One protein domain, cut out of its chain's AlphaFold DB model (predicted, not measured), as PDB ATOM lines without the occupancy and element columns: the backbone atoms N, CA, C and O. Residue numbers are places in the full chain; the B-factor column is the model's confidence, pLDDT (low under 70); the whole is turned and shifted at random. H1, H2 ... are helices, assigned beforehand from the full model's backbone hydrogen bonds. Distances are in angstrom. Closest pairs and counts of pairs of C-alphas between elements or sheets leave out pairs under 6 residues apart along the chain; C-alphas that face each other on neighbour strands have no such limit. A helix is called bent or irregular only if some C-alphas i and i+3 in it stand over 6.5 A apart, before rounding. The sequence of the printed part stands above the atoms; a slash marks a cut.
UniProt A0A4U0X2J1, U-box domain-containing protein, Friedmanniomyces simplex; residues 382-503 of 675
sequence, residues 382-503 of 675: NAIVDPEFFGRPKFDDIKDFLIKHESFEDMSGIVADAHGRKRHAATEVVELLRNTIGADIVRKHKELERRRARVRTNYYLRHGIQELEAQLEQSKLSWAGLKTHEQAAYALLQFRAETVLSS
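AT A GLANCE: This is residues 382 to 503 of the 675 residues of the protein "U-box domain-containing protein" of Friedmanniomyces simplex (UniProt A0A4U0X2J1). A long helical hairpin, H4 and H5, makes the rod, and a head of shorter helices sits at the end where H4 begins and H5 ends. In the head, H6 turns off from the end of H5 and packs on the first residues of H4, H3 crosses H6, H2 packs on the corner between H5 and H6, and H1 packs on the last part of H5. The far tip, round residues 457 to 459, is the bare turn of the hairpin. The 122 printed residues hold six named helices, H1 to H6 in order, and no named strand: all helix. The whole is loose, with a radius of gyration of the C-alphas of 17.3 A and spans of 60 by 25 by 20 A.

IN THESE COORDINATES: H1, residues 387 to 391, begins with C-alpha 387 at (28.325, -3.325, -41.610). H2 is residues 395 to 403 and H3 residues 408 to 417, 14.4 A long. H4, residues 422 to 457, is 54.0 A long and starts with C-alpha 422 at (38.661, -1.360, -12.827). H5, residues 459 to 484, is 38.7 A long. H6, residues 486 to 503, is 25.9 A long and ends with C-alpha 503 at (28.711, -9.616, -1.162). H4 is only just irregular, with C-alphas 453 and 456 6.7 A apart; H5 is irregular, with C-alphas 460 and 463 7.4 A apart.

HOW THE PARTS SIT: H4 and H5 form a helical hairpin and touch at a shallow tilt of 22 degrees, opposite ways; their closest C-alphas are those of Arg 434 and Trp 479, 5.9 A. Residues 476 to 484 of H5 touch H1, closest at the C-alphas of Phe 390 and Ala 480, 5.1 A. Residues 478 to 482 of H5 touch H2, about perpendicular at 76 degrees, closest at the C-alphas of Ile 398 and Gly 481, 6.3 A. Residues 486 to 494 of H6 touch residues 422 to 430 of H4 at a steep tilt of 54 degrees, closest at the C-alphas of Ala 426 and Tyr 490, 5.2 A. Residues 493 to 501 of H6 touch H3, about perpendicular at 74 degrees, closest at the C-alphas of Ala 416 and Ala 497, 4.5 A. H3 and H4 form a second helical hairpin, closest at the C-alphas of Val 415 and Lys 422, 5.1 A. H3 and H5 are apart. Every O i to N i+4 pair is within hydrogen-bond range in H2, H3 and H6; the counts are 30 of 32 in H4, 18 of 22 in H5 and 0 of 1 in H1, where 2 of 2 O i to N i+3 pairs are within range.

THE WHOLE: The two C-alphas farthest apart are those of Thr 457 and Ser 502, 60.9 A. The printed part has no cut, and the five links between the helices are tight. The mean pLDDT of the printed part is 82.3; it is under 70 in residues 453 to 463 and 499 to 503.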
ATOM      1  N   ASN A 382      37.010  -7.738 -38.424       81.56
ATOM      2  CA  ASN A 382      36.551  -6.473 -39.023       81.56
ATOM      3  C   ASN A 382      36.325  -6.563 -40.543       81.56
ATOM      4  O   ASN A 382      35.482  -5.840 -41.058       81.56
ATOM      5  N   ALA A 383      37.087  -7.397 -41.255       81.88
ATOM      6  CA  ALA A 383      36.957  -7.569 -42.702       81.88
ATOM      7  C   ALA A 383      35.864  -8.582 -43.090       81.88
ATOM      8  O   ALA A 383      35.404  -8.572 -44.225       81.88
ATOM      9  N   ILE A 384      35.462  -9.455 -42.157       85.88
ATOM     10  CA  ILE A 384      34.497 -10.548 -42.377       85.88
ATOM     11  C   ILE A 384      33.087 -10.167 -41.893       85.88
ATOM     12  O   ILE A 384      32.092 -10.707 -42.377       85.88
ATOM     13  N   VAL A 385      32.989  -9.294 -40.887       88.00
ATOM     14  CA  VAL A 385      31.726  -8.851 -40.285       88.00
ATOM     15  C   VAL A 385      31.157  -7.691 -41.095       88.00
ATOM     16  O   VAL A 385      31.713  -6.593 -41.103       88.00
ATOM     17  N   ASP A 386      30.022  -7.930 -41.743       88.56
ATOM     18  CA  ASP A 386      29.373  -6.939 -42.593       88.56
ATOM     19  C   ASP A 386      28.826  -5.751 -41.770       88.56
ATOM     20  O   ASP A 386      28.374  -5.942 -40.634       88.56
ATOM     21  N   PRO A 387      28.796  -4.519 -42.324       86.06
ATOM     22  CA  PRO A 387      28.325  -3.325 -41.610       86.06
ATOM     23  C   PRO A 387      26.913  -3.444 -41.016       86.06
ATOM     24  O   PRO A 387      26.595  -2.804 -40.015       86.06
ATOM     25  N   GLU A 388      26.065  -4.287 -41.601       85.75
ATOM     26  CA  GLU A 388      24.710  -4.555 -41.120       85.75
ATOM     27  C   GLU A 388      24.658  -5.223 -39.737       85.75
ATOM     28  O   GLU A 388      23.694  -5.014 -39.002       85.75
ATOM     29  N   PHE A 389      25.690  -5.975 -39.338       86.31
ATOM     30  CA  PHE A 389      25.721  -6.659 -38.042       86.31
ATOM     31  C   PHE A 389      25.839  -5.689 -36.866       86.31
ATOM     32  O   PHE A 389      25.398  -6.014 -35.770       86.31
ATOM     33  N   PHE A 390      26.369  -4.481 -37.074       85.81
ATOM     34  CA  PHE A 390      26.568  -3.498 -36.004       85.81
ATOM     35  C   PHE A 390      25.266  -2.872 -35.491       85.81
ATOM     36  O   PHE A 390      25.238  -2.387 -34.361       85.81
ATOM     37  N   GLY A 391      24.197  -2.897 -36.297       79.44
ATOM     38  CA  GLY A 391      22.878  -2.360 -35.943       79.44
ATOM     39  C   GLY A 391      21.857  -3.404 -35.472       79.44
ATOM     40  O   GLY A 391      20.759  -3.027 -35.073       79.44
ATOM     41  N   ARG A 392      22.189  -4.702 -35.533       86.38
ATOM     42  CA  ARG A 392      21.284  -5.810 -35.175       86.38
ATOM     43  C   ARG A 392      21.194  -6.088 -33.661       86.38
ATOM     44  O   ARG A 392      20.071  -6.146 -33.164       86.38
ATOM     45  N   PRO A 393      22.304  -6.277 -32.920       86.38
ATOM     46  CA  PRO A 393      22.250  -6.674 -31.516       86.38
ATOM     47  C   PRO A 393      21.855  -5.500 -30.617       86.38
ATOM     48  O   PRO A 393      22.430  -4.407 -30.694       86.38
ATOM     49  N   LYS A 394      20.896  -5.729 -29.719       88.19
ATOM     50  CA  LYS A 394      20.557  -4.794 -28.642       88.19
ATOM     51  C   LYS A 394      21.511  -4.995 -27.468       88.19
ATOM     52  O   LYS A 394      22.134  -6.042 -27.319       88.19
ATOM     53  N   PHE A 395      21.591  -3.995 -26.593       86.44
ATOM     54  CA  PHE A 395      22.398  -4.119 -25.380       86.44
ATOM     55  C   PHE A 395      21.937  -5.284 -24.489       86.44
ATOM     56  O   PHE A 395      22.782  -5.984 -23.939       86.44
ATOM     57  N   ASP A 396      20.627  -5.539 -24.394       85.44
ATOM     58  CA  ASP A 396      20.097  -6.668 -23.616       85.44
ATOM     59  C   ASP A 396      20.615  -8.022 -24.126       85.44
ATOM     60  O   ASP A 396      20.955  -8.881 -23.315       85.44
ATOM     61  N   ASP A 397      20.792  -8.182 -25.441       85.56
ATOM     62  CA  ASP A 397      21.345  -9.407 -26.034       85.56
ATOM     63  C   ASP A 397      22.814  -9.613 -25.619       85.56
ATOM     64  O   ASP A 397      23.248 -10.728 -25.331       85.56
ATOM     65  N   ILE A 398      23.583  -8.521 -25.538       89.06
ATOM     66  CA  ILE A 398      24.997  -8.539 -25.130       89.06
ATOM     67  C   ILE A 398      25.148  -8.737 -23.628       89.06
ATOM     68  O   ILE A 398      26.047  -9.448 -23.182       89.06
ATOM     69  N   LYS A 399      24.244  -8.160 -22.840       85.88
ATOM     70  CA  LYS A 399      24.155  -8.406 -21.405       85.88
ATOM     71  C   LYS A 399      23.864  -9.881 -21.121       85.88
ATOM     72  O   LYS A 399      24.556 -10.475 -20.299       85.88
ATOM     73  N   ASP A 400      22.892 -10.470 -21.813       86.25
ATOM     74  CA  ASP A 400      22.560 -11.890 -21.685       86.25
ATOM     75  C   ASP A 400      23.710 -12.794 -22.140       86.25
ATOM     76  O   ASP A 400      24.009 -13.781 -21.469       86.25
ATOM     77  N   PHE A 401      24.377 -12.447 -23.246       89.56
ATOM     78  CA  PHE A 401      25.561 -13.153 -23.733       89.56
ATOM     79  C   PHE A 401      26.696 -13.145 -22.704       89.56
ATOM     80  O   PHE A 401      27.241 -14.200 -22.398       89.56
ATOM     81  N   LEU A 402      27.021 -11.977 -22.137       86.69
ATOM     82  CA  LEU A 402      28.081 -11.848 -21.137       86.69
ATOM     83  C   LEU A 402      27.753 -12.638 -19.870       86.69
ATOM     84  O   LEU A 402      28.598 -13.395 -19.420       86.69
ATOM     85  N   ILE A 403      26.535 -12.515 -19.330       84.44
ATOM     86  CA  ILE A 403      26.132 -13.206 -18.090       84.44
ATOM     87  C   ILE A 403      26.142 -14.732 -18.255       84.44
ATOM     88  O   ILE A 403      26.453 -15.446 -17.306       84.44
ATOM     89  N   LYS A 404      25.786 -15.242 -19.438       84.25
ATOM     90  CA  LYS A 404      25.773 -16.686 -19.732       84.25
ATOM     91  C   LYS A 404      27.140 -17.230 -20.156       84.25
ATOM     92  O   LYS A 404      27.259 -18.433 -20.366       84.25
ATOM     93  N   HIS A 405      28.140 -16.368 -20.328       84.94
ATOM     94  CA  HIS A 405      29.476 -16.781 -20.730       84.94
ATOM     95  C   HIS A 405      30.145 -17.575 -19.601       84.94
ATOM     96  O   HIS A 405      30.113 -17.152 -18.448       84.94
ATOM     97  N   GLU A 406      30.791 -18.695 -19.928       82.94
ATOM     98  CA  GLU A 406      31.428 -19.580 -18.939       82.94
ATOM     99  C   GLU A 406      32.440 -18.840 -18.049       82.94
ATOM    100  O   GLU A 406      32.448 -19.008 -16.837       82.94
ATOM    101  N   SER A 407      33.214 -17.927 -18.640       84.25
ATOM    102  CA  SER A 407      34.205 -17.101 -17.937       84.25
ATOM    103  C   SER A 407      33.630 -15.832 -17.286       84.25
ATOM    104  O   SER A 407      34.388 -14.919 -16.972       84.25
ATOM    105  N   PHE A 408      32.308 -15.678 -17.141       84.31
ATOM    106  CA  PHE A 408      31.713 -14.423 -16.646       84.31
ATOM    107  C   PHE A 408      32.151 -14.047 -15.227       84.31
ATOM    108  O   PHE A 408      32.437 -12.875 -14.955       84.31
ATOM    109  N   GLU A 409      32.229 -15.035 -14.338       80.75
ATOM    110  CA  GLU A 409      32.709 -14.837 -12.970       80.75
ATOM    111  C   GLU A 409      34.200 -14.476 -12.957       80.75
ATOM    112  O   GLU A 409      34.593 -13.551 -12.247       80.75
ATOM    113  N   ASP A 410      35.012 -15.085 -13.827       80.25
ATOM    114  CA  ASP A 410      36.438 -14.761 -13.969       80.25
ATOM    115  C   ASP A 410      36.639 -13.337 -14.498       80.25
ATOM    116  O   ASP A 410      37.414 -12.558 -13.944       80.25
ATOM    117  N   MET A 411      35.884 -12.954 -15.532       86.25
ATOM    118  CA  MET A 411      35.871 -11.595 -16.079       86.25
ATOM    119  C   MET A 411      35.501 -10.571 -15.000       86.25
ATOM    120  O   MET A 411      36.139  -9.523 -14.885       86.25
ATOM    121  N   SER A 412      34.497 -10.885 -14.181       85.12
ATOM    122  CA  SER A 412      34.059 -10.036 -13.071       85.12
ATOM    123  C   SER A 412      35.101  -9.979 -11.944       85.12
ATOM    124  O   SER A 412      35.334  -8.907 -11.383       85.12
ATOM    125  N   GLY A 413      35.771 -11.096 -11.655       79.25
ATOM    126  CA  GLY A 413      36.847 -11.213 -10.669       79.25
ATOM    127  C   GLY A 413      38.093 -10.412 -11.048       79.25
ATOM    128  O   GLY A 413      38.584  -9.630 -10.235       79.25
ATOM    129  N   ILE A 414      38.542 -10.505 -12.305       82.69
ATOM    130  CA  ILE A 414      39.665  -9.716 -12.846       82.69
ATOM    131  C   ILE A 414      39.393  -8.212 -12.682       82.69
ATOM    132  O   ILE A 414      40.266  -7.442 -12.275       82.69
ATOM    133  N   VAL A 415      38.160  -7.777 -12.961       86.69
ATOM    134  CA  VAL A 415      37.753  -6.372 -12.807       86.69
ATOM    135  C   VAL A 415      37.632  -5.974 -11.333       86.69
ATOM    136  O   VAL A 415      37.942  -4.832 -10.985       86.69
ATOM    137  N   ALA A 416      37.210  -6.884 -10.453       83.12
ATOM    138  CA  ALA A 416      37.118  -6.640  -9.014       83.12
ATOM    139  C   ALA A 416      38.495  -6.437  -8.365       83.12
ATOM    140  O   ALA A 416      38.646  -5.511  -7.560       83.12
ATOM    141  N   ASP A 417      39.486  -7.238  -8.762       80.81
ATOM    142  CA  ASP A 417      40.846  -7.228  -8.206       80.81
ATOM    143  C   ASP A 417      41.711  -6.065  -8.740       80.81
ATOM    144  O   ASP A 417      42.706  -5.660  -8.138       80.81
ATOM    145  N   ALA A 418      41.289  -5.429  -9.838       80.88
ATOM    146  CA  ALA A 418      41.951  -4.268 -10.430       80.88
ATOM    147  C   ALA A 418      41.772  -2.976  -9.596       80.88
ATOM    148  O   ALA A 418      41.075  -2.030  -9.990       80.88
ATOM    149  N   HIS A 419      42.438  -2.897  -8.440       72.50
ATOM    150  CA  HIS A 419      42.423  -1.745  -7.534       72.50
ATOM    151  C   HIS A 419      42.760  -0.427  -8.259       72.50
ATOM    152  O   HIS A 419      43.833  -0.262  -8.840       72.50
ATOM    153  N   GLY A 420      41.818   0.526  -8.262       73.81
ATOM    154  CA  GLY A 420      41.973   1.846  -8.894       73.81
ATOM    155  C   GLY A 420      41.981   1.859 -10.432       73.81
ATOM    156  O   GLY A 420      41.965   2.936 -11.022       73.81
ATOM    157  N   ARG A 421      41.966   0.693 -11.098       86.75
ATOM    158  CA  ARG A 421      42.021   0.553 -12.569       86.75
ATOM    159  C   ARG A 421      40.899  -0.311 -13.152       86.75
ATOM    160  O   ARG A 421      40.992  -0.725 -14.302       86.75
ATOM    161  N   LYS A 422      39.807  -0.526 -12.412       83.12
ATOM    162  CA  LYS A 422      38.661  -1.360 -12.827       83.12
ATOM    163  C   LYS A 422      38.132  -1.047 -14.228       83.12
ATOM    164  O   LYS A 422      37.788  -1.951 -14.972       83.12
ATOM    165  N   ARG A 423      38.093   0.235 -14.617       85.88
ATOM    166  CA  ARG A 423      37.691   0.655 -15.973       85.88
ATOM    167  C   ARG A 423      38.620   0.130 -17.053       85.88
ATOM    168  O   ARG A 423      38.144  -0.394 -18.044       85.88
ATOM    169  N   HIS A 424      39.919   0.263 -16.835       89.06
ATOM    170  CA  HIS A 424      40.917  -0.225 -17.771       89.06
ATOM    171  C   HIS A 424      40.913  -1.758 -17.823       89.06
ATOM    172  O   HIS A 424      40.907  -2.313 -18.909       89.06
ATOM    173  N   ALA A 425      40.787  -2.437 -16.677       86.69
ATOM    174  CA  ALA A 425      40.650  -3.893 -16.635       86.69
ATOM    175  C   ALA A 425      39.388  -4.391 -17.362       86.69
ATOM    176  O   ALA A 425      39.463  -5.345 -18.122       86.69
ATOM    177  N   ALA A 426      38.242  -3.719 -17.194       89.50
ATOM    178  CA  ALA A 426      37.014  -4.067 -17.909       89.50
ATOM    179  C   ALA A 426      37.151  -3.863 -19.426       89.50
ATOM    180  O   ALA A 426      36.609  -4.652 -20.197       89.50
ATOM    181  N   THR A 427      37.893  -2.834 -19.851       91.75
ATOM    182  CA  THR A 427      38.251  -2.636 -21.260       91.75
ATOM    183  C   THR A 427      39.101  -3.795 -21.769       91.75
ATOM    184  O   THR A 427      38.669  -4.475 -22.691       91.75
ATOM    185  N   GLU A 428      40.232  -4.093 -21.128       90.50
ATOM    186  CA  GLU A 428      41.132  -5.183 -21.537       90.50
ATOM    187  C   GLU A 428      40.417  -6.541 -21.604       90.50
ATOM    188  O   GLU A 428      40.601  -7.293 -22.555       90.50
ATOM    189  N   VAL A 429      39.544  -6.843 -20.638       90.44
ATOM    190  CA  VAL A 429      38.783  -8.103 -20.591       90.44
ATOM    191  C   VAL A 429      37.805  -8.226 -21.763       90.44
ATOM    192  O   VAL A 429      37.749  -9.262 -22.426       90.44
ATOM    193  N   VAL A 430      37.043  -7.172 -22.058       91.06
ATOM    194  CA  VAL A 430      36.099  -7.175 -23.187       91.06
ATOM    195  C   VAL A 430      36.840  -7.145 -24.523       91.06
ATOM    196  O   VAL A 430      36.390  -7.773 -25.481       91.06
ATOM    197  N   GLU A 431      37.986  -6.468 -24.608       91.00
ATOM    198  CA  GLU A 431      38.833  -6.495 -25.800       91.00
ATOM    199  C   GLU A 431      39.458  -7.871 -26.029       91.00
ATOM    200  O   GLU A 431      39.465  -8.345 -27.165       91.00
ATOM    201  N   LEU A 432      39.897  -8.548 -24.968       89.50
ATOM    202  CA  LEU A 432      40.380  -9.923 -25.021       89.50
ATOM    203  C   LEU A 432      39.282 -10.865 -25.525       89.50
ATOM    204  O   LEU A 432      39.509 -11.596 -26.488       89.50
ATOM    205  N   LEU A 433      38.076 -10.783 -24.955       90.94
ATOM    206  CA  LEU A 433      36.917 -11.562 -25.397       90.94
ATOM    207  C   LEU A 433      36.550 -11.266 -26.864       90.94
ATOM    208  O   LEU A 433      36.242 -12.160 -27.650       90.94
ATOM    209  N   ARG A 434      36.620 -10.000 -27.281       92.25
ATOM    210  CA  ARG A 434      36.386  -9.605 -28.676       92.25
ATOM    211  C   ARG A 434      37.473 -10.155 -29.607       92.25
ATOM    212  O   ARG A 434      37.171 -10.522 -30.741       92.25
ATOM    213  N   ASN A 435      38.720 -10.236 -29.155       87.44
ATOM    214  CA  ASN A 435      39.824 -10.786 -29.939       87.44
ATOM    215  C   ASN A 435      39.714 -12.309 -30.089       87.44
ATOM    216  O   ASN A 435      39.928 -12.815 -31.191       87.44
ATOM    217  N   THR A 436      39.314 -13.032 -29.038       88.12
ATOM    218  CA  THR A 436      39.101 -14.488 -29.098       88.12
ATOM    219  C   THR A 436      37.937 -14.845 -30.020       88.12
ATOM    220  O   THR A 436      38.107 -15.654 -30.933       88.12
ATOM    221  N   ILE A 437      36.791 -14.167 -29.882       90.31
ATOM    222  CA  ILE A 437      35.655 -14.332 -30.804       90.31
ATOM    223  C   ILE A 437      36.066 -13.937 -32.230       90.31
ATOM    224  O   ILE A 437      35.677 -14.583 -33.201       90.31
ATOM    225  N   GLY A 438      36.891 -12.897 -32.376       90.12
ATOM    226  CA  GLY A 438      37.393 -12.454 -33.671       90.12
ATOM    227  C   GLY A 438      38.257 -13.505 -34.376       90.12
ATOM    228  O   GLY A 438      38.087 -13.733 -35.574       90.12
ATOM    229  N   ALA A 439      39.144 -14.182 -33.645       85.75
ATOM    230  CA  ALA A 439      39.933 -15.295 -34.172       85.75
ATOM    231  C   ALA A 439      39.039 -16.477 -34.583       85.75
ATOM    232  O   ALA A 439      39.251 -17.087 -35.635       85.75
ATOM    233  N   ASP A 440      37.996 -16.753 -33.800       88.88
ATOM    234  CA  ASP A 440      37.039 -17.816 -34.088       88.88
ATOM    235  C   ASP A 440      36.200 -17.537 -35.349       88.88
ATOM    236  O   ASP A 440      36.018 -18.427 -36.181       88.88
ATOM    237  N   ILE A 441      35.779 -16.284 -35.566       91.69
ATOM    238  CA  ILE A 441      35.118 -15.838 -36.809       91.69
ATOM    239  C   ILE A 441      36.016 -16.098 -38.020       91.69
ATOM    240  O   ILE A 441      35.555 -16.638 -39.025       91.69
ATOM    241  N   VAL A 442      37.301 -15.739 -37.935       89.50
ATOM    242  CA  VAL A 442      38.264 -15.937 -39.030       89.50
ATOM    243  C   VAL A 442      38.424 -17.422 -39.348       89.50
ATOM    244  O   VAL A 442      38.393 -17.811 -40.516       89.50
ATOM    245  N   ARG A 443      38.551 -18.262 -38.316       87.50
ATOM    246  CA  ARG A 443      38.669 -19.718 -38.451       87.50
ATOM    247  C   ARG A 443      37.421 -20.333 -39.092       87.50
ATOM    248  O   ARG A 443      37.540 -21.039 -40.092       87.50
ATOM    249  N   LYS A 444      36.231 -20.027 -38.562       89.38
ATOM    250  CA  LYS A 444      34.943 -20.526 -39.072       89.38
ATOM    251  C   LYS A 444      34.652 -20.043 -40.495       89.38
ATOM    252  O   LYS A 444      34.138 -20.813 -41.297       89.38
ATOM    253  N   HIS A 445      35.021 -18.807 -40.838       89.19
ATOM    254  CA  HIS A 445      34.860 -18.274 -42.193       89.19
ATOM    255  C   HIS A 445      35.747 -19.003 -43.213       89.19
ATOM    256  O   HIS A 445      35.254 -19.406 -44.264       89.19
ATOM    257  N   LYS A 446      37.025 -19.252 -42.887       86.19
ATOM    258  CA  LYS A 446      37.919 -20.058 -43.741       86.19
ATOM    259  C   LYS A 446      37.381 -21.473 -43.945       86.19
ATOM    260  O   LYS A 446      37.391 -21.983 -45.060       86.19
ATOM    261  N   GLU A 447      36.894 -22.091 -42.873       84.38
ATOM    262  CA  GLU A 447      36.309 -23.429 -42.928       84.38
ATOM    263  C   GLU A 447      35.032 -23.468 -43.780       84.38
ATOM    264  O   GLU A 447      34.838 -24.387 -44.575       84.38
ATOM    265  N   LEU A 448      34.186 -22.440 -43.685       85.56
ATOM    266  CA  LEU A 448      32.971 -22.328 -44.485       85.56
ATOM    267  C   LEU A 448      33.275 -22.196 -45.983       85.56
ATOM    268  O   LEU A 448      32.651 -22.886 -46.791       85.56
ATOM    269  N   GLU A 449      34.251 -21.369 -46.362       82.88
ATOM    270  CA  GLU A 449      34.662 -21.212 -47.764       82.88
ATOM    271  C   GLU A 449      35.276 -22.504 -48.328       82.88
ATOM    272  O   GLU A 449      34.922 -22.930 -49.431       82.88
ATOM    273  N   ARG A 450      36.087 -23.216 -47.530       79.44
ATOM    274  CA  ARG A 450      36.596 -24.554 -47.884       79.44
ATOM    275  C   ARG A 450      35.462 -25.552 -48.119       79.44
ATOM    276  O   ARG A 450      35.473 -26.281 -49.112       79.44
ATOM    277  N   ARG A 451      34.458 -25.583 -47.237       76.62
ATOM    278  CA  ARG A 451      33.298 -26.479 -47.379       76.62
ATOM    279  C   ARG A 451      32.449 -26.121 -48.595       76.62
ATOM    280  O   ARG A 451      32.073 -27.016 -49.344       76.62
ATOM    281  N   ARG A 452      32.199 -24.834 -48.850       75.19
ATOM    282  CA  ARG A 452      31.437 -24.357 -50.019       75.19
ATOM    283  C   ARG A 452      32.118 -24.690 -51.344       75.19
ATOM    284  O   ARG A 452      31.431 -25.080 -52.288       75.19
ATOM    285  N   ALA A 453      33.447 -24.617 -51.408       67.06
ATOM    286  CA  ALA A 453      34.207 -25.026 -52.587       67.06
ATOM    287  C   ALA A 453      34.016 -26.522 -52.921       67.06
ATOM    288  O   ALA A 453      33.932 -26.887 -54.095       67.06
ATOM    289  N   ARG A 454      33.848 -27.377 -51.901       63.81
ATOM    290  CA  ARG A 454      33.678 -28.839 -52.030       63.81
ATOM    291  C   ARG A 454      32.242 -29.290 -52.370       63.81
ATOM    292  O   ARG A 454      32.040 -30.411 -52.829       63.81
ATOM    293  N   VAL A 455      31.230 -28.431 -52.200       54.91
ATOM    294  CA  VAL A 455      29.796 -28.768 -52.399       54.91
ATOM    295  C   VAL A 455      29.379 -28.915 -53.861       54.91
ATOM    296  O   VAL A 455      28.344 -29.522 -54.133       54.91
ATOM    297  N   ARG A 456      30.171 -28.436 -54.831       52.31
ATOM    298  CA  ARG A 456      29.842 -28.605 -56.263       52.31
ATOM    299  C   ARG A 456      29.769 -30.075 -56.706       52.31
ATOM    300  O   ARG A 456      29.237 -30.337 -57.780       52.31
ATOM    301  N   THR A 457      30.213 -31.013 -55.869       51.56
ATOM    302  CA  THR A 457      30.350 -32.432 -56.219       51.56
ATOM    303  C   THR A 457      29.494 -33.375 -55.354       51.56
ATOM    304  O   THR A 457      29.356 -34.539 -55.713       51.56
ATOM    305  N   ASN A 458      28.885 -32.931 -54.237       50.28
ATOM    306  CA  ASN A 458      28.192 -33.852 -53.317       50.28
ATOM    307  C   ASN A 458      27.010 -33.221 -52.542       50.28
ATOM    308  O   ASN A 458      27.169 -32.239 -51.818       50.28
ATOM    309  N   TYR A 459      25.809 -33.801 -52.677       48.22
ATOM    310  CA  TYR A 459      24.540 -33.245 -52.171       48.22
ATOM    311  C   TYR A 459      24.353 -33.394 -50.646       48.22
ATOM    312  O   TYR A 459      23.662 -32.583 -50.027       48.22
ATOM    313  N   TYR A 460      24.998 -34.385 -50.018       51.78
ATOM    314  CA  TYR A 460      24.814 -34.725 -48.597       51.78
ATOM    315  C   TYR A 460      25.558 -33.802 -47.609       51.78
ATOM    316  O   TYR A 460      25.298 -33.848 -46.411       51.78
ATOM    317  N   LEU A 461      26.424 -32.903 -48.091       55.97
ATOM    318  CA  LEU A 461      27.220 -31.976 -47.264       55.97
ATOM    319  C   LEU A 461      26.476 -30.691 -46.844       55.97
ATOM    320  O   LEU A 461      27.065 -29.800 -46.235       55.97
ATOM    321  N   ARG A 462      25.181 -30.561 -47.161       59.12
ATOM    322  CA  ARG A 462      24.422 -29.317 -46.936       59.12
ATOM    323  C   ARG A 462      24.113 -29.025 -45.462       59.12
ATOM    324  O   ARG A 462      24.122 -27.860 -45.079       59.12
ATOM    325  N   HIS A 463      23.882 -30.047 -44.634       64.00
ATOM    326  CA  HIS A 463      23.476 -29.846 -43.233       64.00
ATOM    327  C   HIS A 463      24.611 -29.259 -42.372       64.00
ATOM    328  O   HIS A 463      24.402 -28.302 -41.634       64.00
ATOM    329  N   GLY A 464      25.842 -29.757 -42.536       71.56
ATOM    330  CA  GLY A 464      27.017 -29.254 -41.809       71.56
ATOM    331  C   GLY A 464      27.503 -27.869 -42.257       71.56
ATOM    332  O   GLY A 464      28.365 -27.281 -41.607       71.56
ATOM    333  N   ILE A 465      26.976 -27.345 -43.368       79.88
ATOM    334  CA  ILE A 465      27.216 -25.968 -43.821       79.88
ATOM    335  C   ILE A 465      26.220 -25.021 -43.171       79.88
ATOM    336  O   ILE A 465      26.640 -23.995 -42.657       79.88
ATOM    337  N   GLN A 466      24.940 -25.393 -43.119       81.06
ATOM    338  CA  GLN A 466      23.907 -24.600 -42.446       81.06
ATOM    339  C   GLN A 466      24.214 -24.412 -40.956       81.06
ATOM    340  O   GLN A 466      24.068 -23.314 -40.425       81.06
ATOM    341  N   GLU A 467      24.693 -25.464 -40.289       84.69
ATOM    342  CA  GLU A 467      25.112 -25.386 -38.889       84.69
ATOM    343  C   GLU A 467      26.323 -24.459 -38.697       84.69
ATOM    344  O   GLU A 467      26.324 -23.604 -37.811       84.69
ATOM    345  N   LEU A 468      27.335 -24.570 -39.567       86.00
ATOM    346  CA  LEU A 468      28.523 -23.717 -39.520       86.00
ATOM    347  C   LEU A 468      28.197 -22.248 -39.854       86.00
ATOM    348  O   LEU A 468      28.775 -21.340 -39.259       86.00
ATOM    349  N   GLU A 469      27.258 -22.010 -40.771       89.69
ATOM    350  CA  GLU A 469      26.730 -20.684 -41.109       89.69
ATOM    351  C   GLU A 469      26.006 -20.054 -39.917       89.69
ATOM    352  O   GLU A 469      26.300 -18.908 -39.578       89.69
ATOM    353  N   ALA A 470      25.137 -20.807 -39.236       89.25
ATOM    354  CA  ALA A 470      24.431 -20.335 -38.047       89.25
ATOM    355  C   ALA A 470      25.401 -19.995 -36.901       89.25
ATOM    356  O   ALA A 470      25.288 -18.938 -36.275       89.25
ATOM    357  N   GLN A 471      26.406 -20.846 -36.661       89.62
ATOM    358  CA  GLN A 471      27.445 -20.589 -35.660       89.62
ATOM    359  C   GLN A 471      28.296 -19.358 -36.006       89.62
ATOM    360  O   GLN A 471      28.652 -18.583 -35.117       89.62
ATOM    361  N   LEU A 472      28.635 -19.169 -37.286       92.56
ATOM    362  CA  LEU A 472      29.373 -17.996 -37.751       92.56
ATOM    363  C   LEU A 472      28.535 -16.720 -37.595       92.56
ATOM    364  O   LEU A 472      29.059 -15.712 -37.126       92.56
ATOM    365  N   GLU A 473      27.248 -16.757 -37.946       91.94
ATOM    366  CA  GLU A 473      26.328 -15.626 -37.791       91.94
ATOM    367  C   GLU A 473      26.187 -15.213 -36.320       91.94
ATOM    368  O   GLU A 473      26.308 -14.029 -35.996       91.94
ATOM    369  N   GLN A 474      26.036 -16.182 -35.414       91.44
ATOM    370  CA  GLN A 474      25.989 -15.929 -33.975       91.44
ATOM    371  C   GLN A 474      27.288 -15.287 -33.465       91.44
ATOM    372  O   GLN A 474      27.238 -14.282 -32.754       91.44
ATOM    373  N   SER A 475      28.457 -15.804 -33.866       92.25
ATOM    374  CA  SER A 475      29.750 -15.207 -33.505       92.25
ATOM    375  C   SER A 475      29.890 -13.776 -34.042       92.25
ATOM    376  O   SER A 475      30.350 -12.899 -33.309       92.25
ATOM    377  N   LYS A 476      29.444 -13.504 -35.281       93.06
ATOM    378  CA  LYS A 476      29.419 -12.151 -35.867       93.06
ATOM    379  C   LYS A 476      28.525 -11.197 -35.064       93.06
ATOM    380  O   LYS A 476      28.940 -10.068 -34.813       93.06
ATOM    381  N   LEU A 477      27.337 -11.640 -34.638       92.38
ATOM    382  CA  LEU A 477      26.406 -10.843 -33.826       92.38
ATOM    383  C   LEU A 477      26.992 -10.492 -32.454       92.38
ATOM    384  O   LEU A 477      26.977  -9.318 -32.076       92.38
ATOM    385  N   SER A 478      27.557 -11.469 -31.735       90.94
ATOM    386  CA  SER A 478      28.194 -11.226 -30.433       90.94
ATOM    387  C   SER A 478      29.389 -10.282 -30.559       90.94
ATOM    388  O   SER A 478      29.522  -9.332 -29.790       90.94
ATOM    389  N   TRP A 479      30.238 -10.491 -31.566       94.50
ATOM    390  CA  TRP A 479      31.418  -9.661 -31.802       94.50
ATOM    391  C   TRP A 479      31.060  -8.218 -32.188       94.50
ATOM    392  O   TRP A 479      31.626  -7.267 -31.643       94.50
ATOM    393  N   ALA A 480      30.091  -8.042 -33.095       91.44
ATOM    394  CA  ALA A 480      29.614  -6.726 -33.508       91.44
ATOM    395  C   ALA A 480      28.925  -5.998 -32.351       91.44
ATOM    396  O   ALA A 480      29.186  -4.819 -32.132       91.44
ATOM    397  N   GLY A 481      28.105  -6.696 -31.562       89.44
ATOM    398  CA  GLY A 481      27.411  -6.090 -30.431       89.44
ATOM    399  C   GLY A 481      28.327  -5.732 -29.262       89.44
ATOM    400  O   GLY A 481      28.125  -4.679 -28.664       89.44
ATOM    401  N   LEU A 482      29.382  -6.513 -28.993       90.69
ATOM    402  CA  LEU A 482      30.434  -6.126 -28.041       90.69
ATOM    403  C   LEU A 482      31.160  -4.848 -28.478       90.69
ATOM    404  O   LEU A 482      31.564  -4.061 -27.630       90.69
ATOM    405  N   LYS A 483      31.310  -4.625 -29.790       90.38
ATOM    406  CA  LYS A 483      31.912  -3.405 -30.343       90.38
ATOM    407  C   LYS A 483      30.938  -2.219 -30.344       90.38
ATOM    408  O   LYS A 483      31.342  -1.115 -29.998       90.38
ATOM    409  N   THR A 484      29.666  -2.430 -30.681       90.50
ATOM    410  CA  THR A 484      28.634  -1.375 -30.673       90.50
ATOM    411  C   THR A 484      28.306  -0.901 -29.254       90.50
ATOM    412  O   THR A 484      28.163   0.297 -29.020       90.50
ATOM    413  N   HIS A 485      28.204  -1.826 -28.293       89.88
ATOM    414  CA  HIS A 485      27.795  -1.548 -26.909       89.88
ATOM    415  C   HIS A 485      28.964  -1.601 -25.920       89.88
ATOM    416  O   HIS A 485      28.762  -1.863 -24.734       89.88
ATOM    417  N   GLU A 486      30.186  -1.341 -26.384       89.12
ATOM    418  CA  GLU A 486      31.416  -1.530 -25.603       89.12
ATOM    419  C   GLU A 486      31.388  -0.779 -24.262       89.12
ATOM    420  O   GLU A 486      31.689  -1.341 -23.214       89.12
ATOM    421  N   GLN A 487      30.894   0.464 -24.260       87.62
ATOM    422  CA  GLN A 487      30.801   1.281 -23.049       87.62
ATOM    423  C   GLN A 487      29.829   0.688 -22.021       87.62
ATOM    424  O   GLN A 487      30.088   0.743 -20.817       87.62
ATOM    425  N   ALA A 488      28.726   0.108 -22.492       86.00
ATOM    426  CA  ALA A 488      27.718  -0.509 -21.645       86.00
ATOM    427  C   ALA A 488      28.177  -1.889 -21.135       86.00
ATOM    428  O   ALA A 488      27.899  -2.238 -19.988       86.00
ATOM    429  N   ALA A 489      28.946  -2.637 -21.936       87.75
ATOM    430  CA  ALA A 489      29.605  -3.875 -21.517       87.75
ATOM    431  C   ALA A 489      30.657  -3.620 -20.422       87.75
ATOM    432  O   ALA A 489      30.666  -4.317 -19.406       87.75
ATOM    433  N   TYR A 490      31.482  -2.573 -20.566       90.75
ATOM    434  CA  TYR A 490      32.431  -2.165 -19.524       90.75
ATOM    435  C   TYR A 490      31.699  -1.806 -18.226       90.75
ATOM    436  O   TYR A 490      32.074  -2.275 -17.151       90.75
ATOM    437  N   ALA A 491      30.627  -1.013 -18.323       85.25
ATOM    438  CA  ALA A 491      29.826  -0.603 -17.172       85.25
ATOM    439  C   ALA A 491      29.148  -1.795 -16.472       85.25
ATOM    440  O   ALA A 491      29.079  -1.822 -15.246       85.25
ATOM    441  N   LEU A 492      28.694  -2.803 -17.228       86.81
ATOM    442  CA  LEU A 492      28.120  -4.033 -16.681       86.81
ATOM    443  C   LEU A 492      29.140  -4.811 -15.836       86.81
ATOM    444  O   LEU A 492      28.824  -5.183 -14.706       86.81
ATOM    445  N   LEU A 493      30.354  -5.027 -16.356       87.56
ATOM    446  CA  LEU A 493      31.420  -5.725 -15.629       87.56
ATOM    447  C   LEU A 493      31.892  -4.935 -14.405       87.56
ATOM    448  O   LEU A 493      32.129  -5.518 -13.352       87.56
ATOM    449  N   GLN A 494      31.968  -3.605 -14.500       86.06
ATOM    450  CA  GLN A 494      32.278  -2.743 -13.356       86.06
ATOM    451  C   GLN A 494      31.217  -2.834 -12.256       86.06
ATOM    452  O   GLN A 494      31.551  -3.047 -11.092       86.06
ATOM    453  N   PHE A 495      29.941  -2.714 -12.627       83.69
ATOM    454  CA  PHE A 495      28.818  -2.819 -11.698       83.69
ATOM    455  C   PHE A 495      28.782  -4.191 -11.009       83.69
ATOM    456  O   PHE A 495      28.541  -4.296  -9.803       83.69
ATOM    457  N   ARG A 496      29.068  -5.260 -11.761       82.94
ATOM    458  CA  ARG A 496      29.179  -6.616 -11.217       82.94
ATOM    459  C   ARG A 496      30.369  -6.763 -10.281       82.94
ATOM    460  O   ARG A 496      30.183  -7.195  -9.154       82.94
ATOM    461  N   ALA A 497      31.545  -6.288 -10.664       79.62
ATOM    462  CA  ALA A 497      32.721  -6.287  -9.798       79.62
ATOM    463  C   ALA A 497      32.498  -5.534  -8.468       79.62
ATOM    464  O   ALA A 497      33.010  -5.935  -7.425       79.62
ATOM    465  N   GLU A 498      31.728  -4.441  -8.467       76.94
ATOM    466  CA  GLU A 498      31.404  -3.668  -7.255       76.94
ATOM    467  C   GLU A 498      30.375  -4.355  -6.347       76.94
ATOM    468  O   GLU A 498      30.528  -4.369  -5.121       76.94
ATOM    469  N   THR A 499      29.351  -4.970  -6.939       67.50
ATOM    470  CA  THR A 499      28.357  -5.757  -6.193       67.50
ATOM    471  C   THR A 499      28.966  -7.034  -5.610       67.50
ATOM    472  O   THR A 499      28.673  -7.395  -4.471       67.50
ATOM    473  N   VAL A 500      29.890  -7.664  -6.330       61.34
ATOM    474  CA  VAL A 500      30.624  -8.862  -5.908       61.34
ATOM    475  C   VAL A 500      31.551  -8.589  -4.710       61.34
ATOM    476  O   VAL A 500      31.507  -9.329  -3.726       61.34
ATOM    477  N   LEU A 501      32.300  -7.476  -4.710       54.75
ATOM    478  CA  LEU A 501      33.124  -7.052  -3.560       54.75
ATOM    479  C   LEU A 501      32.301  -6.782  -2.290       54.75
ATOM    480  O   LEU A 501      32.790  -6.981  -1.181       54.75
ATOM    481  N   SER A 502      31.052  -6.341  -2.454       51.56
ATOM    482  CA  SER A 502      30.143  -6.042  -1.341       51.56
ATOM    483  C   SER A 502      29.489  -7.298  -0.750       51.56
ATOM    484  O   SER A 502      29.028  -7.274   0.387       51.56
ATOM    485  N   SER A 503      29.450  -8.396  -1.512       50.19
ATOM    486  CA  SER A 503      28.711  -9.616  -1.162       50.19
ATOM    487  C   SER A 503      29.571 -10.686  -0.481       50.19
ATOM    488  O   SER A 503      29.034 -11.711  -0.072       50.19
TER     489      SER A 503